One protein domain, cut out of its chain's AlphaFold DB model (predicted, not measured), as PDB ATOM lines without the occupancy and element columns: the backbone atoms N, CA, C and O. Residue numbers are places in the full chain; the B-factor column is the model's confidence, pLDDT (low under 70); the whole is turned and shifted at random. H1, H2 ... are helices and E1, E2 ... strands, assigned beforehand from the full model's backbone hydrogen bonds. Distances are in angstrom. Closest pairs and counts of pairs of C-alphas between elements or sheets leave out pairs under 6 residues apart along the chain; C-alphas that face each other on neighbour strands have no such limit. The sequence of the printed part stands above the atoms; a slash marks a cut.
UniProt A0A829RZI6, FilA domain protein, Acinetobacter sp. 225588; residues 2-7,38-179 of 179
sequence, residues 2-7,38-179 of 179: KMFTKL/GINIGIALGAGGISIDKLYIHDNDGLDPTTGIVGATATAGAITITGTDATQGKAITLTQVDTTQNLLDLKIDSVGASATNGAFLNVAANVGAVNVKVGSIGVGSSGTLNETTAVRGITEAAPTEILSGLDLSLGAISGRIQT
ATOM      1  N   LYS A   2     510.221 690.474 496.898       54.31
ATOM      2  CA  LYS A   2     509.718 689.952 495.600       54.31
ATOM      3  C   LYS A   2     510.783 689.582 494.541       54.31
ATOM      4  O   LYS A   2     510.481 688.806 493.643       54.31
ATOM      5  N   MET A   3     512.003 690.123 494.627       56.56
ATOM      6  CA  MET A   3     513.088 689.857 493.661       56.56
ATOM      7  C   MET A   3     513.986 688.668 494.056       56.56
ATOM      8  O   MET A   3     514.486 687.976 493.178       56.56
ATOM      9  N   PHE A   4     514.132 688.373 495.356       58.78
ATOM     10  CA  PHE A   4     514.896 687.210 495.842       58.78
ATOM     11  C   PHE A   4     514.182 685.892 495.529       58.78
ATOM     12  O   PHE A   4     514.809 684.930 495.099       58.78
ATOM     13  N   THR A   5     512.854 685.868 495.666       56.94
ATOM     14  CA  THR A   5     512.028 684.696 495.343       56.94
ATOM     15  C   THR A   5     512.060 684.365 493.849       56.94
ATOM     16  O   THR A   5     512.026 683.199 493.477       56.94
ATOM     17  N   LYS A   6     512.177 685.383 492.983       54.41
ATOM     18  CA  LYS A   6     512.309 685.201 491.530       54.41
ATOM     19  C   LYS A   6     513.686 684.671 491.140       54.41
ATOM     20  O   LYS A   6     513.762 683.795 490.290       54.41
ATOM     21  N   LEU A   7     514.752 685.163 491.772       58.56
ATOM     22  CA  LEU A   7     516.107 684.692 491.489       58.56
ATOM     23  C   LEU A   7     516.294 683.232 491.932       58.56
ATOM     24  O   LEU A   7     516.801 682.435 491.158       58.56
ATOM     25  N   GLY A  38     517.032 638.140 464.791       82.19
ATOM     26  CA  GLY A  38     517.144 636.680 464.897       82.19
ATOM     27  C   GLY A  38     518.217 636.170 465.874       82.19
ATOM     28  O   GLY A  38     518.823 636.915 466.645       82.19
ATOM     29  N   ILE A  39     518.438 634.852 465.856       89.31
ATOM     30  CA  ILE A  39     519.400 634.117 466.689       89.31
ATOM     31  C   ILE A  39     520.443 633.454 465.785       89.31
ATOM     32  O   ILE A  39     520.102 632.719 464.858       89.31
ATOM     33  N   ASN A  40     521.725 633.657 466.097       91.06
ATOM     34  CA  ASN A  40     522.827 632.920 465.479       91.06
ATOM     35  C   ASN A  40     523.370 631.888 466.480       91.06
ATOM     36  O   ASN A  40     523.798 632.266 467.569       91.06
ATOM     37  N   ILE A  41     523.366 630.601 466.122       93.94
ATOM     38  CA  ILE A  41     523.971 629.526 466.924       93.94
ATOM     39  C   ILE A  41     525.190 628.993 466.179       93.94
ATOM     40  O   ILE A  41     525.055 628.456 465.082       93.94
ATOM     41  N   GLY A  42     526.360 629.124 466.801       94.62
ATOM     42  CA  GLY A  42     527.621 628.570 466.319       94.62
ATOM     43  C   GLY A  42     528.083 627.405 467.188       94.62
ATOM     44  O   GLY A  42     528.122 627.530 468.413       94.62
ATOM     45  N   ILE A  43     528.458 626.283 466.575       95.12
ATOM     46  CA  ILE A  43     529.121 625.162 467.255       95.12
ATOM     47  C   ILE A  43     530.464 624.924 466.584       95.12
ATOM     48  O   ILE A  43     530.503 624.587 465.405       95.12
ATOM     49  N   ALA A  44     531.556 625.036 467.335       94.81
ATOM     50  CA  ALA A  44     532.898 624.692 466.879       94.81
ATOM     51  C   ALA A  44     533.415 623.474 467.650       94.81
ATOM     52  O   ALA A  44     533.246 623.390 468.867       94.81
ATOM     53  N   LEU A  45     534.079 622.545 466.957       92.25
ATOM     54  CA  LEU A  45     534.785 621.440 467.623       92.25
ATOM     55  C   LEU A  45     536.194 621.843 468.086       92.25
ATOM     56  O   LEU A  45     536.810 621.155 468.904       92.25
ATOM     57  N   GLY A  46     536.720 622.947 467.542       85.69
ATOM     58  CA  GLY A  46     538.103 623.369 467.741       85.69
ATOM     59  C   GLY A  46     539.106 622.290 467.318       85.69
ATOM     60  O   GLY A  46     538.805 621.413 466.507       85.69
ATOM     61  N   ALA A  47     540.305 622.332 467.899       83.69
ATOM     62  CA  ALA A  47     541.347 621.334 467.643       83.69
ATOM     63  C   ALA A  47     541.077 619.972 468.317       83.69
ATOM     64  O   ALA A  47     541.733 618.989 467.983       83.69
ATOM     65  N   GLY A  48     540.143 619.911 469.276       86.12
ATOM     66  CA  GLY A  48     539.859 618.706 470.060       86.12
ATOM     67  C   GLY A  48     538.986 617.681 469.335       86.12
ATOM     68  O   GLY A  48     539.125 616.484 469.580       86.12
ATOM     69  N   GLY A  49     538.119 618.132 468.423       93.12
ATOM     70  CA  GLY A  49     537.225 617.236 467.693       93.12
ATOM     71  C   GLY A  49     536.212 616.517 468.594       93.12
ATOM     72  O   GLY A  49     535.993 616.875 469.751       93.12
ATOM     73  N   ILE A  50     535.599 615.469 468.049       96.12
ATOM     74  CA  ILE A  50     534.830 614.474 468.805       96.12
ATOM     75  C   ILE A  50     535.597 613.161 468.724       96.12
ATOM     76  O   ILE A  50     536.055 612.779 467.646       96.12
ATOM     77  N   SER A  51     535.728 612.448 469.840       96.81
ATOM     78  CA  SER A  51     536.342 611.121 469.841       96.81
ATOM     79  C   SER A  51     535.524 610.112 470.630       96.81
ATOM     80  O   SER A  51     534.877 610.441 471.623       96.81
ATOM     81  N   ILE A  52     535.569 608.869 470.165       97.00
ATOM     82  CA  ILE A  52     535.004 607.698 470.828       97.00
ATOM     83  C   ILE A  52     536.171 606.765 471.113       97.00
ATOM     84  O   ILE A  52     536.887 606.386 470.190       97.00
ATOM     85  N   ASP A  53     536.381 606.406 472.377       95.06
ATOM     86  CA  ASP A  53     537.537 605.598 472.776       95.06
ATOM     87  C   ASP A  53     537.430 604.161 472.248       95.06
ATOM     88  O   ASP A  53     538.327 603.680 471.559       95.06
ATOM     89  N   LYS A  54     536.291 603.506 472.498       91.69
ATOM     90  CA  LYS A  54     535.960 602.153 472.028       91.69
ATOM     91  C   LYS A  54     534.491 602.096 471.637       91.69
ATOM     92  O   LYS A  54     533.659 602.683 472.329       91.69
ATOM     93  N   LEU A  55     534.168 601.372 470.568       95.81
ATOM     94  CA  LEU A  55     532.788 601.065 470.200       95.81
ATOM     95  C   LEU A  55     532.635 599.555 470.031       95.81
ATOM     96  O   LEU A  55     533.342 598.939 469.236       95.81
ATOM     97  N   TYR A  56     531.690 598.984 470.769       96.00
ATOM     98  CA  TYR A  56     531.299 597.588 470.652       96.00
ATOM     99  C   TYR A  56     529.795 597.509 470.398       96.00
ATOM    100  O   TYR A  56     529.005 598.113 471.123       96.00
ATOM    101  N   ILE A  57     529.409 596.774 469.360       96.38
ATOM    102  CA  ILE A  57     528.016 596.481 469.026       96.38
ATOM    103  C   ILE A  57     527.812 595.006 469.324       96.38
ATOM    104  O   ILE A  57     528.380 594.157 468.641       96.38
ATOM    105  N   HIS A  58     527.047 594.716 470.371       95.81
ATOM    106  CA  HIS A  58     526.857 593.360 470.862       95.81
ATOM    107  C   HIS A  58     525.624 592.714 470.247       95.81
ATOM    108  O   HIS A  58     524.524 593.256 470.330       95.81
ATOM    109  N   ASP A  59     525.839 591.533 469.688       94.25
ATOM    110  CA  ASP A  59     524.818 590.563 469.333       94.25
ATOM    111  C   ASP A  59     524.769 589.526 470.464       94.25
ATOM    112  O   ASP A  59     525.775 588.896 470.804       94.25
ATOM    113  N   ASN A  60     523.630 589.436 471.142       92.81
ATOM    114  CA  ASN A  60     523.526 588.743 472.422       92.81
ATOM    115  C   ASN A  60     523.071 587.288 472.287       92.81
ATOM    116  O   ASN A  60     523.275 586.505 473.216       92.81
ATOM    117  N   ASP A  61     522.454 586.959 471.163       92.00
ATOM    118  CA  ASP A  61     521.909 585.659 470.806       92.00
ATOM    119  C   ASP A  61     522.683 585.003 469.661       92.00
ATOM    120  O   ASP A  61     522.666 583.778 469.557       92.00
ATOM    121  N   GLY A  62     523.447 585.773 468.882       92.31
ATOM    122  CA  GLY A  62     524.238 585.240 467.782       92.31
ATOM    123  C   GLY A  62     523.368 584.823 466.595       92.31
ATOM    124  O   GLY A  62     522.144 584.950 466.586       92.31
ATOM    125  N   LEU A  63     524.005 584.273 465.562       92.81
ATOM    126  CA  LEU A  63     523.291 583.837 464.365       92.81
ATOM    127  C   LEU A  63     522.592 582.488 464.595       92.81
ATOM    128  O   LEU A  63     523.254 581.479 464.852       92.81
ATOM    129  N   ASP A  64     521.268 582.454 464.424       93.62
ATOM    130  CA  ASP A  64     520.450 581.245 464.574       93.62
ATOM    131  C   ASP A  64     520.984 580.078 463.700       93.62
ATOM    132  O   ASP A  64     521.038 580.198 462.466       93.62
ATOM    133  N   PRO A  65     521.346 578.923 464.303       94.38
ATOM    134  CA  PRO A  65     521.820 577.740 463.583       94.38
ATOM    135  C   PRO A  65     520.841 577.187 462.537       94.38
ATOM    136  O   PRO A  65     521.257 576.479 461.619       94.38
ATOM    137  N   THR A  66     519.543 577.492 462.643       95.50
ATOM    138  CA  THR A  66     518.513 577.025 461.702       95.50
ATOM    139  C   THR A  66     518.498 577.787 460.374       95.50
ATOM    140  O   THR A  66     517.855 577.346 459.423       95.50
ATOM    141  N   THR A  67     519.264 578.878 460.258       93.00
ATOM    142  CA  THR A  67     519.382 579.678 459.024       93.00
ATOM    143  C   THR A  67     520.079 578.945 457.873       93.00
ATOM    144  O   THR A  67     519.985 579.379 456.726       93.00
ATOM    145  N   GLY A  68     520.796 577.848 458.149       91.94
ATOM    146  CA  GLY A  68     521.564 577.100 457.146       91.94
ATOM    147  C   GLY A  68     522.843 577.804 456.674       91.94
ATOM    148  O   GLY A  68     523.508 577.319 455.758       91.94
ATOM    149  N   ILE A  69     523.206 578.931 457.294       94.38
ATOM    150  CA  ILE A  69     524.458 579.641 457.027       94.38
ATOM    151  C   ILE A  69     525.606 578.888 457.709       94.38
ATOM    152  O   ILE A  69     525.550 578.562 458.895       94.38
ATOM    153  N   VAL A  70     526.672 578.610 456.956       93.44
ATOM    154  CA  VAL A  70     527.867 577.941 457.491       93.44
ATOM    155  C   VAL A  70     528.486 578.800 458.593       93.44
ATOM    156  O   VAL A  70     528.777 579.973 458.376       93.44
ATOM    157  N   GLY A  71     528.709 578.200 459.764       87.12
ATOM    158  CA  GLY A  71     529.262 578.896 460.926       87.12
ATOM    159  C   GLY A  71     528.227 579.633 461.779       87.12
ATOM    160  O   GLY A  71     528.624 580.330 462.708       87.12
ATOM    161  N   ALA A  72     526.925 579.476 461.514       93.06
ATOM    162  CA  ALA A  72     525.884 579.966 462.410       93.06
ATOM    163  C   ALA A  72     525.976 579.273 463.777       93.06
ATOM    164  O   ALA A  72     525.939 578.044 463.883       93.06
ATOM    165  N   THR A  73     526.108 580.074 464.831       90.25
ATOM    166  CA  THR A  73     526.105 579.609 466.215       90.25
ATOM    167  C   THR A  73     525.287 580.606 467.021       90.25
ATOM    168  O   THR A  73     525.524 581.810 466.896       90.25
ATOM    169  N   ALA A  74     524.377 580.119 467.869       94.12
ATOM    170  CA  ALA A  74     523.619 580.941 468.817       94.12
ATOM    171  C   ALA A  74     524.507 581.427 469.988       94.12
ATOM    172  O   ALA A  74     524.157 581.318 471.164       94.12
ATOM    173  N   THR A  75     525.729 581.853 469.663       94.00
ATOM    174  CA  THR A  75     526.746 582.334 470.592       94.00
ATOM    175  C   THR A  75     526.880 583.830 470.400       94.00
ATOM    176  O   THR A  75     527.069 584.302 469.280       94.00
ATOM    177  N   ALA A  76     526.833 584.565 471.506       95.69
ATOM    178  CA  ALA A  76     526.921 586.013 471.501       95.69
ATOM    179  C   ALA A  76     528.244 586.510 470.884       95.69
ATOM    180  O   ALA A  76     529.339 586.141 471.323       95.69
ATOM    181  N   GLY A  77     528.136 587.408 469.910       95.81
ATOM    182  CA  GLY A  77     529.252 588.038 469.212       95.81
ATOM    183  C   GLY A  77     529.242 589.554 469.370       95.81
ATOM    184  O   GLY A  77     528.314 590.151 469.917       95.81
ATOM    185  N   ALA A  78     530.292 590.209 468.902       96.94
ATOM    186  CA  ALA A  78     530.339 591.656 468.844       96.94
ATOM    187  C   ALA A  78     531.100 592.137 467.616       96.94
ATOM    188  O   ALA A  78     532.160 591.607 467.279       96.94
ATOM    189  N   ILE A  79     530.586 593.201 467.005       97.44
ATOM    190  CA  ILE A  79     531.372 594.040 466.105       97.44
ATOM    191  C   ILE A  79     532.136 595.031 466.972       97.44
ATOM    192  O   ILE A  79     531.588 595.657 467.880       97.44
ATOM    193  N   THR A  80     533.416 595.168 466.681       97.38
ATOM    194  CA  THR A  80     534.350 596.005 467.417       97.38
ATOM    195  C   THR A  80     534.889 597.086 466.504       97.38
ATOM    196  O   THR A  80     535.191 596.824 465.341       97.38
ATOM    197  N   ILE A  81     535.028 598.288 467.046       97.69
ATOM    198  CA  ILE A  81     535.861 599.332 466.471       97.69
ATOM    199  C   ILE A  81     536.863 599.723 467.545       97.69
ATOM    200  O   ILE A  81     536.487 600.180 468.630       97.69
ATOM    201  N   THR A  82     538.138 599.504 467.250       95.69
ATOM    202  CA  THR A  82     539.250 599.748 468.171       95.69
ATOM    203  C   THR A  82     540.245 600.718 467.565       95.69
ATOM    204  O   THR A  82     540.389 600.803 466.350       95.69
ATOM    205  N   GLY A  83     540.914 601.488 468.418       96.25
ATOM    206  CA  GLY A  83     541.833 602.514 467.954       96.25
ATOM    207  C   GLY A  83     543.067 601.978 467.238       96.25
ATOM    208  O   GLY A  83     543.579 600.912 467.568       96.25
ATOM    209  N   THR A  84     543.553 602.769 466.289       94.88
ATOM    210  CA  THR A  84     544.799 602.567 465.545       94.88
ATOM    211  C   THR A  84     545.679 603.807 465.682       94.88
ATOM    212  O   THR A  84     545.257 604.821 466.247       94.88
ATOM    213  N   ASP A  85     546.893 603.774 465.132       94.19
ATOM    214  CA  ASP A  85     547.763 604.957 465.096       94.19
ATOM    215  C   ASP A  85     547.109 606.119 464.331       94.19
ATOM    216  O   ASP A  85     547.179 607.271 464.760       94.19
ATOM    217  N   ALA A  86     546.391 605.818 463.242       91.75
ATOM    218  CA  ALA A  86     545.691 606.818 462.435       91.75
ATOM    219  C   ALA A  86     544.605 607.562 463.229       91.75
ATOM    220  O   ALA A  86     544.366 608.743 462.980       91.75
ATOM    221  N   THR A  87     543.969 606.892 464.190       96.25
ATOM    222  CA  THR A  87     542.945 607.468 465.066       96.25
ATOM    223  C   THR A  87     543.475 607.857 466.448       96.25
ATOM    224  O   THR A  87     542.686 608.135 467.352       96.25
ATOM    225  N   GLN A  88     544.799 607.877 466.642       94.94
ATOM    226  CA  GLN A  88     545.440 608.197 467.925       94.94
ATOM    227  C   GLN A  88     544.931 607.311 469.081       94.94
ATOM    228  O   GLN A  88     544.703 607.773 470.201       94.94
ATOM    229  N   GLY A  89     544.686 606.032 468.792       95.56
ATOM    230  CA  GLY A  89     544.188 605.059 469.761       95.56
ATOM    231  C   GLY A  89     542.693 605.171 470.084       95.56
ATOM    232  O   GLY A  89     542.224 604.453 470.963       95.56
ATOM    233  N   LYS A  90     541.924 606.011 469.378       97.19
ATOM    234  CA  LYS A  90     540.460 606.124 469.524       97.19
ATOM    235  C   LYS A  90     539.732 605.280 468.486       97.19
ATOM    236  O   LYS A  90     540.158 605.219 467.345       97.19
ATOM    237  N   ALA A  91     538.619 604.649 468.822       97.38
ATOM    238  CA  ALA A  91     537.811 603.923 467.843       97.38
ATOM    239  C   ALA A  91     537.329 604.817 466.696       97.38
ATOM    240  O   ALA A  91     537.373 604.412 465.539       97.38
ATOM    241  N   ILE A  92     536.868 606.031 467.005       98.06
ATOM    242  CA  ILE A  92     536.402 606.992 466.001       98.06
ATOM    243  C   ILE A  92     536.887 608.383 466.398       98.06
ATOM    244  O   ILE A  92     536.752 608.776 467.557       98.06
ATOM    245  N   THR A  93     537.409 609.145 465.439       97.50
ATOM    246  CA  THR A  93     537.700 610.576 465.602       97.50
ATOM    247  C   THR A  93     537.022 611.385 464.510       97.50
ATOM    248  O   THR A  93     537.117 611.031 463.337       97.50
ATOM    249  N   LEU A  94     536.389 612.491 464.888       96.69
ATOM    250  CA  LEU A  94     535.839 613.486 463.981       96.69
ATOM    251  C   LEU A  94     536.568 614.805 464.203       96.69
ATOM    252  O   LEU A  94     536.569 615.336 465.314       96.69
ATOM    253  N   THR A  95     537.152 615.352 463.145       95.88
ATOM    254  CA  THR A  95     537.837 616.646 463.183       95.88
ATOM    255  C   THR A  95     537.255 617.570 462.135       95.88
ATOM    256  O   THR A  95     537.061 617.175 460.984       95.88
ATOM    257  N   GLN A  96     537.021 618.814 462.526       95.88
ATOM    258  CA  GLN A  96     536.631 619.866 461.603       95.88
ATOM    259  C   GLN A  96     537.799 620.191 460.661       95.88
ATOM    260  O   GLN A  96     538.941 620.284 461.108       95.88
ATOM    261  N   VAL A  97     537.518 620.337 459.364       94.94
ATOM    262  CA  VAL A  97     538.558 620.622 458.359       94.94
ATOM    263  C   VAL A  97     539.071 622.057 458.488       94.94
ATOM    264  O   VAL A  97     540.277 622.280 458.493       94.94
ATOM    265  N   ASP A  98     538.162 623.024 458.621       93.69
ATOM    266  CA  ASP A  98     538.498 624.429 458.860       93.69
ATOM    267  C   ASP A  98     538.197 624.793 460.312       93.69
ATOM    268  O   ASP A  98     537.057 625.088 460.657       93.69
ATOM    269  N   THR A  99     539.213 624.778 461.170       92.56
ATOM    270  CA  THR A  99     539.071 625.068 462.604       92.56
ATOM    271  C   THR A  99     538.960 626.559 462.929       92.56
ATOM    272  O   THR A  99     538.919 626.908 464.107       92.56
ATOM    273  N   THR A 100     538.975 627.446 461.930       91.62
ATOM    274  CA  THR A 100     538.833 628.897 462.142       91.62
ATOM    275  C   THR A 100     537.372 629.349 462.152       91.62
ATOM    276  O   THR A 100     537.064 630.415 462.675       91.62
ATOM    277  N   GLN A 101     536.474 628.499 461.646       91.75
ATOM    278  CA  GLN A 101     535.037 628.737 461.551       91.75
ATOM    279  C   GLN A 101     534.258 627.824 462.511       91.75
ATOM    280  O   GLN A 101     534.817 626.910 463.121       91.75
ATOM    281  N   ASN A 102     532.948 628.033 462.636       95.00
ATOM    282  CA  ASN A 102     532.079 627.064 463.302       95.00
ATOM    283  C   ASN A 102     531.885 625.832 462.403       95.00
ATOM    284  O   ASN A 102     531.818 625.941 461.179       95.00
ATOM    285  N   LEU A 103     531.778 624.649 463.011       95.62
ATOM    286  CA  LEU A 103     531.340 623.445 462.309       95.62
ATOM    287  C   LEU A 103     529.863 623.554 461.938       95.62
ATOM    288  O   LEU A 103     529.471 623.096 460.875       95.62
ATOM    289  N   LEU A 104     529.038 624.116 462.813       96.00
ATOM    290  CA  LEU A 104     527.631 624.365 462.531       96.00
ATOM    291  C   LEU A 104     527.333 625.835 462.777       96.00
ATOM    292  O   LEU A 104     527.519 626.310 463.894       96.00
ATOM    293  N   ASP A 105     526.811 626.505 461.759       95.44
ATOM    294  CA  ASP A 105     526.198 627.821 461.869       95.44
ATOM    295  C   ASP A 105     524.706 627.702 461.568       95.44
ATOM    296  O   ASP A 105     524.310 627.291 460.474       95.44
ATOM    297  N   LEU A 106     523.871 628.080 462.534       94.75
ATOM    298  CA  LEU A 106     522.436 628.253 462.350       94.75
ATOM    299  C   LEU A 106     522.097 629.737 462.422       94.75
ATOM    300  O   LEU A 106     522.393 630.382 463.424       94.75
ATOM    301  N   LYS A 107     521.425 630.254 461.392       92.56
ATOM    302  CA  LYS A 107     520.766 631.563 461.427       92.56
ATOM    303  C   LYS A 107     519.269 631.348 461.477       92.56
ATOM    304  O   LYS A 107     518.703 630.785 460.538       92.56
ATOM    305  N   ILE A 108     518.661 631.755 462.579       93.06
ATOM    306  CA  ILE A 108     517.257 631.515 462.882       93.06
ATOM    307  C   ILE A 108     516.567 632.862 462.978       93.06
ATOM    308  O   ILE A 108     516.979 633.696 463.778       93.06
ATOM    309  N   ASP A 109     515.508 633.055 462.208       90.62
ATOM    310  CA  ASP A 109     514.714 634.274 462.286       90.62
ATOM    311  C   ASP A 109     513.244 634.005 461.963       90.62
ATOM    312  O   ASP A 109     512.913 633.093 461.206       90.62
ATOM    313  N   SER A 110     512.351 634.788 462.552       88.94
ATOM    314  CA  SER A 110     510.917 634.716 462.303       88.94
ATOM    315  C   SER A 110     510.484 635.806 461.335       88.94
ATOM    316  O   SER A 110     510.784 636.977 461.531       88.94
ATOM    317  N   VAL A 111     509.684 635.440 460.338       84.94
ATOM    318  CA  VAL A 111     509.023 636.393 459.447       84.94
ATOM    319  C   VAL A 111     507.566 636.527 459.862       84.94
ATOM    320  O   VAL A 111     506.859 635.535 460.047       84.94
ATOM    321  N   GLY A 112     507.117 637.773 460.010       87.06
ATOM    322  CA  GLY A 112     505.726 638.088 460.317       87.06
ATOM    323  C   GLY A 112     504.757 637.614 459.228       87.06
ATOM    324  O   GLY A 112     505.130 637.406 458.074       87.06
ATOM    325  N   ALA A 113     503.486 637.456 459.596       89.56
ATOM    326  CA  ALA A 113     502.449 637.056 458.650       89.56
ATOM    327  C   ALA A 113     502.282 638.092 457.522       89.56
ATOM    328  O   ALA A 113     502.356 639.301 457.746       89.56
ATOM    329  N   SER A 114     501.997 637.609 456.314       86.62
ATOM    330  CA  SER A 114     501.567 638.426 455.177       86.62
ATOM    331  C   SER A 114     500.078 638.208 454.892       86.62
ATOM    332  O   SER A 114     499.420 637.384 455.523       86.62
ATOM    333  N   ALA A 115     499.531 638.908 453.897       85.12
ATOM    334  CA  ALA A 115     498.140 638.713 453.482       85.12
ATOM    335  C   ALA A 115     497.843 637.296 452.942       85.12
ATOM    336  O   ALA A 115     496.681 636.907 452.876       85.12
ATOM    337  N   THR A 116     498.869 636.544 452.527       87.50
ATOM    338  CA  THR A 116     498.733 635.213 451.901       87.50
ATOM    339  C   THR A 116     499.360 634.079 452.710       87.50
ATOM    340  O   THR A 116     498.937 632.937 452.547       87.50
ATOM    341  N   ASN A 117     500.296 634.377 453.619       82.88
ATOM    342  CA  ASN A 117     500.991 633.381 454.439       82.88
ATOM    343  C   ASN A 117     500.933 633.759 455.925       82.88
ATOM    344  O   ASN A 117     501.100 634.929 456.269       82.88
ATOM    345  N   GLY A 118     500.779 632.761 456.801       90.19
ATOM    346  CA  GLY A 118     501.013 632.936 458.238       90.19
ATOM    347  C   GLY A 118     502.464 633.329 458.538       90.19
ATOM    348  O   GLY A 118     503.317 633.284 457.653       90.19
ATOM    349  N   ALA A 119     502.740 633.729 459.780       91.56
ATOM    350  CA  ALA A 119     504.117 633.916 460.230       91.56
ATOM    351  C   ALA A 119     504.865 632.576 460.160       91.56
ATOM    352  O   ALA A 119     504.268 631.537 460.444       91.56
ATOM    353  N   PHE A 120     506.142 632.605 459.792       89.75
ATOM    354  CA  PHE A 120     506.956 631.400 459.637       89.75
ATOM    355  C   PHE A 120     508.373 631.617 460.153       89.75
ATOM    356  O   PHE A 120     508.885 632.738 460.174       89.75
ATOM    357  N   LEU A 121     509.016 630.529 460.560       92.06
ATOM    358  CA  LEU A 121     510.414 630.526 460.963       92.06
ATOM    359  C   LEU A 121     511.292 630.200 459.755       92.06
ATOM    360  O   LEU A 121     511.014 629.264 459.007       92.06
ATOM    361  N   ASN A 122     512.379 630.940 459.594       90.38
ATOM    362  CA  ASN A 122     513.461 630.624 458.681       90.38
ATOM    363  C   ASN A 122     514.652 630.123 459.477       90.38
ATOM    364  O   ASN A 122     515.098 630.769 460.422       90.38
ATOM    365  N   VAL A 123     515.207 628.996 459.046       93.56
ATOM    366  CA  VAL A 123     516.469 628.482 459.567       93.56
ATOM    367  C   VAL A 123     517.396 628.219 458.394       93.56
ATOM    368  O   VAL A 123     517.135 627.330 457.584       93.56
ATOM    369  N   ALA A 124     518.480 628.978 458.295       94.50
ATOM    370  CA  ALA A 124     519.600 628.640 457.428       94.50
ATOM    371  C   ALA A 124     520.632 627.861 458.246       94.50
ATOM    372  O   ALA A 124     521.024 628.312 459.320       94.50
ATOM    373  N   ALA A 125     521.054 626.704 457.744       95.38
ATOM    374  CA  ALA A 125     522.056 625.862 458.374       95.38
ATOM    375  C   ALA A 125     523.247 625.679 457.436       95.38
ATOM    376  O   ALA A 125     523.084 625.231 456.300       95.38
ATOM    377  N   ASN A 126     524.444 625.973 457.929       95.31
ATOM    378  CA  ASN A 126     525.705 625.691 457.263       95.31
ATOM    379  C   ASN A 126     526.496 624.716 458.134       95.31
ATOM    380  O   ASN A 126     526.786 625.009 459.289       95.31
ATOM    381  N   VAL A 127     526.827 623.555 457.577       95.50
ATOM    382  CA  VAL A 127     527.650 622.526 458.212       95.50
ATOM    383  C   VAL A 127     528.996 622.493 457.499       95.50
ATOM    384  O   VAL A 127     529.060 622.234 456.298       95.50
ATOM    385  N   GLY A 128     530.067 622.784 458.226       95.81
ATOM    386  CA  GLY A 128     531.442 622.707 457.755       95.81
ATOM    387  C   GLY A 128     531.872 621.275 457.434       95.81
ATOM    388  O   GLY A 128     531.272 620.297 457.880       95.81
ATOM    389  N   ALA A 129     532.937 621.154 456.644       96.62
ATOM    390  CA  ALA A 129     533.502 619.860 456.290       96.62
ATOM    391  C   ALA A 129     534.127 619.166 457.513       96.62
ATOM    392  O   ALA A 129     534.740 619.816 458.372       96.62
ATOM    393  N   VAL A 130     534.019 617.838 457.562       96.88
ATOM    394  CA  VAL A 130     534.589 617.003 458.628       96.88
ATOM    395  C   VAL A 130     535.375 615.838 458.053       96.88
ATOM    396  O   VAL A 130     534.944 615.180 457.108       96.88
ATOM    397  N   ASN A 131     536.511 615.549 458.677       96.44
ATOM    398  CA  ASN A 131     537.209 614.286 458.493       96.44
ATOM    399  C   ASN A 131     536.771 613.331 459.598       96.44
ATOM    400  O   ASN A 131     536.836 613.677 460.780       96.44
ATOM    401  N   VAL A 132     536.351 612.132 459.214       97.38
ATOM    402  CA  VAL A 132     536.042 611.032 460.121       97.38
ATOM    403  C   VAL A 132     537.089 609.956 459.911       97.38
ATOM    404  O   VAL A 132     537.253 609.460 458.801       97.38
ATOM    405  N   LYS A 133     537.784 609.580 460.978       97.62
ATOM    406  CA  LYS A 133     538.665 608.416 460.980       97.62
ATOM    407  C   LYS A 133     538.055 607.346 461.863       97.62
ATOM    408  O   LYS A 133     537.670 607.624 462.999       97.62
ATOM    409  N   VAL A 134     537.971 606.140 461.333       98.00
ATOM    410  CA  VAL A 134     537.483 604.944 462.010       98.00
ATOM    411  C   VAL A 134     538.666 603.997 462.151       98.00
ATOM    412  O   VAL A 134     539.387 603.749 461.182       98.00
ATOM    413  N   GLY A 135     538.883 603.507 463.365       97.94
ATOM    414  CA  GLY A 135     539.928 602.542 463.673       97.94
ATOM    415  C   GLY A 135     539.609 601.158 463.108       97.94
ATOM    416  O   GLY A 135     538.684 600.995 462.310       97.94
ATOM    417  N   SER A 136     540.371 600.146 463.514       97.25
ATOM    418  CA  SER A 136     540.211 598.793 462.991       97.25
ATOM    419  C   SER A 136     538.831 598.251 463.346       97.25
ATOM    420  O   SER A 136     538.425 598.271 464.512       97.25
ATOM    421  N   ILE A 137     538.124 597.752 462.338       97.88
ATOM    422  CA  ILE A 137     536.848 597.070 462.494       97.88
ATOM    423  C   ILE A 137     537.138 595.581 462.550       97.88
ATOM    424  O   ILE A 137     537.770 595.029 461.649       97.88
ATOM    425  N   GLY A 138     536.643 594.921 463.585       97.38
ATOM    426  CA  GLY A 138     536.812 593.485 463.754       97.38
ATOM    427  C   GLY A 138     535.629 592.838 464.446       97.38
ATOM    428  O   GLY A 138     534.693 593.517 464.865       97.38
ATOM    429  N   VAL A 139     535.693 591.524 464.600       96.88
ATOM    430  CA  VAL A 139     534.699 590.724 465.320       96.88
ATOM    431  C   VAL A 139     535.346 589.943 466.456       96.88
ATOM    432  O   VAL A 139     536.478 589.479 466.343       96.88
ATOM    433  N   GLY A 140     534.623 589.801 467.559       95.75
ATOM    434  CA  GLY A 140     535.022 588.982 468.703       95.75
ATOM    435  C   GLY A 140     533.799 588.433 469.423       95.75
ATOM    436  O   GLY A 140     532.665 588.799 469.109       95.75
ATOM    437  N   SER A 141     534.015 587.563 470.395       96.25
ATOM    438  CA  SER A 141     532.953 587.037 471.240       96.25
ATOM    439  C   SER A 141     532.513 588.107 472.232       96.25
ATOM    440  O   SER A 141     533.326 588.804 472.849       96.25
ATOM    441  N   SER A 142     531.199 588.252 472.387       95.81
ATOM    442  CA  SER A 142     530.607 589.227 473.297       95.81
ATOM    443  C   SER A 142     531.002 588.913 474.741       95.81
ATOM    444  O   SER A 142     530.755 587.814 475.239       95.81
ATOM    445  N   GLY A 143     531.604 589.872 475.439       94.69
ATOM    446  CA  GLY A 143     531.892 589.747 476.862       94.69
ATOM    447  C   GLY A 143     530.641 589.922 477.722       94.69
ATOM    448  O   GLY A 143     529.560 590.280 477.248       94.69
ATOM    449  N   THR A 144     530.778 589.707 479.026       93.50
ATOM    450  CA  THR A 144     529.714 589.967 480.007       93.50
ATOM    451  C   THR A 144     529.648 591.458 480.360       93.50
ATOM    452  O   THR A 144     530.667 592.149 480.356       93.50
ATOM    453  N   LEU A 145     528.450 591.973 480.657       93.19
ATOM    454  CA  LEU A 145     528.278 593.336 481.163       93.19
ATOM    455  C   LEU A 145     528.978 593.471 482.518       93.19
ATOM    456  O   LEU A 145     528.686 592.720 483.446       93.19
ATOM    457  N   ASN A 146     529.857 594.460 482.648       93.81
ATOM    458  CA  ASN A 146     530.317 594.917 483.947       93.81
ATOM    459  C   ASN A 146     529.251 595.851 484.538       93.81
ATOM    460  O   ASN A 146     529.103 596.987 484.092       93.81
ATOM    461  N   GLU A 147     528.519 595.381 485.548       95.06
ATOM    462  CA  GLU A 147     527.435 596.146 486.184       95.06
ATOM    463  C   GLU A 147     527.928 597.362 486.984       95.06
ATOM    464  O   GLU A 147     527.159 598.283 487.236       95.06
ATOM    465  N   THR A 148     529.213 597.411 487.352       96.56
ATOM    466  CA  THR A 148     529.798 598.553 488.076       96.56
ATOM    467  C   THR A 148     530.110 599.716 487.138       96.56
ATOM    468  O   THR A 148     529.868 600.869 487.481       96.56
ATOM    469  N   THR A 149     530.658 599.430 485.953       93.50
ATOM    470  CA  THR A 149     531.031 600.467 484.977       93.50
ATOM    471  C   THR A 149     529.984 600.670 483.885       93.50
ATOM    472  O   THR A 149     530.136 601.581 483.079       93.50
ATOM    473  N   ALA A 150     528.955 599.818 483.825       92.31
ATOM    474  CA  ALA A 150     527.984 599.736 482.733       92.31
ATOM    475  C   ALA A 150     528.635 599.559 481.343       92.31
ATOM    476  O   ALA A 150     528.105 600.012 480.332       92.31
ATOM    477  N   VAL A 151     529.795 598.891 481.287       90.88
ATOM    478  CA  VAL A 151     530.529 598.628 480.038       90.88
ATOM    479  C   VAL A 151     530.553 597.133 479.762       90.88
ATOM    480  O   VAL A 151     530.770 596.323 480.662       90.88
ATOM    481  N   ARG A 152     530.377 596.773 478.494       92.94
ATOM    482  CA  ARG A 152     530.606 595.431 477.967       92.94
ATOM    483  C   ARG A 152     531.752 595.506 476.956       92.94
ATOM    484  O   ARG A 152     531.792 596.426 476.144       92.94
ATOM    485  N   GLY A 153     532.715 594.596 477.071       93.38
ATOM    486  CA  GLY A 153     533.822 594.442 476.122       93.38
ATOM    487  C   GLY A 153     533.702 593.132 475.351       93.38
ATOM    488  O   GLY A 153     532.678 592.460 475.430       93.38
ATOM    489  N   ILE A 154     534.761 592.742 474.649       95.75
ATOM    490  CA  ILE A 154     534.904 591.390 474.088       95.75
ATOM    491  C   ILE A 154     535.708 590.489 475.030       95.75
ATOM    492  O   ILE A 154     536.333 590.980 475.973       95.75
ATOM    493  N   THR A 155     535.683 589.178 474.794       94.44
ATOM    494  CA  THR A 155     536.440 588.215 475.618       94.44
ATOM    495  C   THR A 155     537.913 588.106 475.218       94.44
ATOM    496  O   THR A 155     538.772 587.805 476.045       94.44
ATOM    497  N   GLU A 156     538.209 588.355 473.949       93.81
ATOM    498  CA  GLU A 156     539.513 588.211 473.331       93.81
ATOM    499  C   GLU A 156     540.377 589.452 473.581       93.81
ATOM    500  O   GLU A 156     539.883 590.577 473.650       93.81
ATOM    501  N   ALA A 157     541.698 589.267 473.674       89.56
ATOM    502  CA  ALA A 157     542.631 590.387 473.823       89.56
ATOM    503  C   ALA A 157     542.671 591.289 472.574       89.56
ATOM    504  O   ALA A 157     542.885 592.495 472.688       89.56
ATOM    505  N   ALA A 158     542.454 590.699 471.397       90.31
ATOM    506  CA  ALA A 158     542.329 591.398 470.129       90.31
ATOM    507  C   ALA A 158     541.196 590.762 469.306       90.31
ATOM    508  O   ALA A 158     541.113 589.530 469.257       90.31
ATOM    509  N   PRO A 159     540.326 591.565 468.671       94.81
ATOM    510  CA  PRO A 159     539.310 591.052 467.762       94.81
ATOM    511  C   PRO A 159     539.950 590.489 466.485       94.81
ATOM    512  O   PRO A 159     541.060 590.862 466.105       94.81
ATOM    513  N   THR A 160     539.216 589.630 465.782       96.94
ATOM    514  CA  THR A 160     539.567 589.232 464.415       96.94
ATOM    515  C   THR A 160     539.306 590.413 463.489       96.94
ATOM    516  O   THR A 160     538.158 590.824 463.319       96.94
ATOM    517  N   GLU A 161     540.366 590.983 462.920       97.19
ATOM    518  CA  GLU A 161     540.270 592.147 462.037       97.19
ATOM    519  C   GLU A 161     539.519 591.809 460.740       97.19
ATOM    520  O   GLU A 161     539.761 590.784 460.103       97.19
ATOM    521  N   ILE A 162     538.603 592.695 460.353       97.62
ATOM    522  CA  ILE A 162     537.892 592.679 459.071       97.62
ATOM    523  C   ILE A 162     538.433 593.807 458.188       97.62
ATOM    524  O   ILE A 162     538.764 593.575 457.028       97.62
ATOM    525  N   LEU A 163     538.545 595.018 458.744       97.19
ATOM    526  CA  LEU A 163     539.137 596.196 458.109       97.19
ATOM    527  C   LEU A 163     540.141 596.836 459.072       97.19
ATOM    528  O   LEU A 163     539.818 597.062 460.233       97.19
ATOM    529  N   SER A 164     541.303 597.247 458.571       96.44
ATOM    530  CA  SER A 164     542.314 597.954 459.371       96.44
ATOM    531  C   SER A 164     541.915 599.387 459.748       96.44
ATOM    532  O   SER A 164     542.528 600.000 460.620       96.44
ATOM    533  N   GLY A 165     540.901 599.947 459.085       96.19
ATOM    534  CA  GLY A 165     540.366 601.280 459.347       96.19
ATOM    535  C   GLY A 165     539.670 601.886 458.134       96.19
ATOM    536  O   GLY A 165     539.666 601.306 457.047       96.19
ATOM    537  N   LEU A 166     539.083 603.065 458.328       97.00
ATOM    538  CA  LEU A 166     538.444 603.842 457.270       97.00
ATOM    539  C   LEU A 166     538.656 605.339 457.509       97.00
ATOM    540  O   LEU A 166     538.385 605.843 458.596       97.00
ATOM    541  N   ASP A 167     539.074 606.051 456.469       96.56
ATOM    542  CA  ASP A 167     539.118 607.511 456.445       96.56
ATOM    543  C   ASP A 167     537.991 608.020 455.535       96.56
ATOM    544  O   ASP A 167     537.920 607.660 454.358       96.56
ATOM    545  N   LEU A 168     537.105 608.864 456.068       97.06
ATOM    546  CA  LEU A 168     536.039 609.525 455.320       97.06
ATOM    547  C   LEU A 168     536.238 611.037 455.379       97.06
ATOM    548  O   LEU A 168     536.353 611.617 456.456       97.06
ATOM    549  N   SER A 169     536.202 611.686 454.220       96.44
ATOM    550  CA  SER A 169     536.150 613.144 454.111       96.44
ATOM    551  C   SER A 169     534.744 613.549 453.692       96.44
ATOM    552  O   SER A 169     534.320 613.260 452.573       96.44
ATOM    553  N   LEU A 170     534.021 614.220 454.583       96.56
ATOM    554  CA  LEU A 170     532.688 614.744 454.313       96.56
ATOM    555  C   LEU A 170     532.796 616.236 453.999       96.56
ATOM    556  O   LEU A 170     533.359 617.007 454.775       96.56
ATOM    557  N   GLY A 171     532.272 616.634 452.841       96.31
ATOM    558  CA  GLY A 171     532.259 618.030 452.412       96.31
ATOM    559  C   GLY A 171     531.305 618.892 453.238       96.31
ATOM    560  O   GLY A 171     530.453 618.386 453.966       96.31
ATOM    561  N   ALA A 172     531.440 620.209 453.095       96.12
ATOM    562  CA  ALA A 172     530.500 621.148 453.691       96.12
ATOM    563  C   ALA A 172     529.124 621.040 453.016       96.12
ATOM    564  O   ALA A 172     529.027 620.830 451.804       96.12
ATOM    565  N   ILE A 173     528.061 621.207 453.798       95.75
ATOM    566  CA  ILE A 173     526.672 621.135 453.335       95.75
ATOM    567  C   ILE A 173     525.924 622.352 453.868       95.75
ATOM    568  O   ILE A 173     526.119 622.766 455.007       95.75
ATOM    569  N   SER A 174     525.032 622.919 453.061       95.38
ATOM    570  CA  SER A 174     524.104 623.957 453.507       95.38
ATOM    571  C   SER A 174     522.664 623.547 453.242       95.38
ATOM    572  O   SER A 174     522.367 622.976 452.193       95.38
ATOM    573  N   GLY A 175     521.770 623.887 454.161       94.00
ATOM    574  CA  GLY A 175     520.339 623.643 454.048       94.00
ATOM    575  C   GLY A 175     519.522 624.828 454.546       94.00
ATOM    576  O   GLY A 175     520.022 625.702 455.255       94.00
ATOM    577  N   ARG A 176     518.243 624.856 454.168       91.12
ATOM    578  CA  ARG A 176     517.269 625.821 454.683       91.12
ATOM    579  C   ARG A 176     515.986 625.102 455.069       91.12
ATOM    580  O   ARG A 176     515.504 624.269 454.305       91.12
ATOM    581  N   ILE A 177     515.437 625.463 456.221       89.44
ATOM    582  CA  ILE A 177     514.112 625.052 456.682       89.44
ATOM    583  C   ILE A 177     513.244 626.304 456.758       89.44
ATOM    584  O   ILE A 177     513.690 627.341 457.250       89.44
ATOM    585  N   GLN A 178     512.022 626.199 456.245       86.31
ATOM    586  CA  GLN A 178     511.007 627.238 456.333       86.31
ATOM    587  C   GLN A 178     509.681 626.573 456.696       86.31
ATOM    588  O   GLN A 178     509.240 625.673 455.978       86.31
ATOM    589  N   THR A 179     509.089 626.976 457.818       75.19
ATOM    590  CA  THR A 179     507.834 626.408 458.342       75.19
ATOM    591  C   THR A 179     506.945 627.491 458.902       75.19
ATOM    592  O   THR A 179     507.481 628.274 459.721       75.19
TER     593      THR A 179
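Overview. This is residues 2 to 7 and 38 to 179 of the 179 residues of the protein "FilA domain protein" of Acinetobacter sp. 225588 (UniProt A0A829RZI6). Three small sheets follow one another end to end and make a long curved arch, with E1, E6, E7 and E13 at one end, E2, E5, E8 and E12 in the middle, and E3, E4, E9, E10 and E11 at the other end. Strands pass from sheet to sheet, turning as they go, and the short helix H1 stands free, far from the arch, and makes much of the overall length. The printed part has 148 residues, with one named helix followed by thirteen named strands; it is mostly strand, and the two four-stranded sheets, in the orders E1 - E6 - E7 - E13 and E2 - E5 - E8 - E12, are antiparallel, as are the neighbour pairs of the third, branched sheet. The whole is extended, with a radius of gyration of the C-alphas of 27.4 A and spans of 115 by 49 by 34 A.

Arrangement. H1, residues 2 to 7, is on none of the three sheets; 1 of its 2 O i to N i+4 pairs and 2 of its 3 O i to N i+3 pairs are within hydrogen-bond range. E1, residues 39 to 43, is antiparallel to E6, residues 104 to 111, at 168 degrees, with N 41 and O 106 2.9 A apart. E6 and E7, residues 120 to 127, form a hairpin, with N 107 and O 124 at 2.9 A. E13, residues 173 to 178, is the other edge strand, with N 125 of E7 and O 175 at 2.9 A. In the next sheet E2, residues 50 to 52, pairs with E5, residues 92 to 96, N 50 and O 94 at 2.9 A. E5 pairs with E8, residues 130 to 134, N 93 and O 133 at 2.9 A. E8 pairs with E12, residues 166 to 170, N 132 and O 168 at 2.8 A. E7 runs on into E8 at 59 degrees, and E12 into E13 at 52 degrees. In the branched, strongly twisted sheet E3, residues 55 to 59, and E4, residues 77 to 82, form a hairpin, N 57 and O 79 at 2.9 A. E9, residues 136 to 146, bends by 80 degrees at residue 139; E4 is on one side of it, N 80 and O 138 at 2.8 A. On its other side are E10, residues 151 to 154, N 143 and O 153 at 2.8 A, and E11, residues 160 to 163, N 139 and O 160 at 2.9 A.

Along the chain. H1 begins at C-alpha 2, (509.718, 689.952, 495.600). From first to last C-alpha E6 measures 22.4 A, E7 22.6 A, E9 23.5 A and E13 17.1 A. E13 ends at C-alpha 178, (511.007, 627.238, 456.333).

Size, cuts and confidence. The C-alphas of Lys 2 and Gly 68, 119.8 A apart, are the two farthest apart. Residues 8 to 37 are not printed, and C-alphas 7 and 38 are 54.9 A apart across this cut. The link from E3 to E4, residues 60 to 76, is long. Residues 2 to 7 have pLDDT under 70; the mean of the printed part is 92.2.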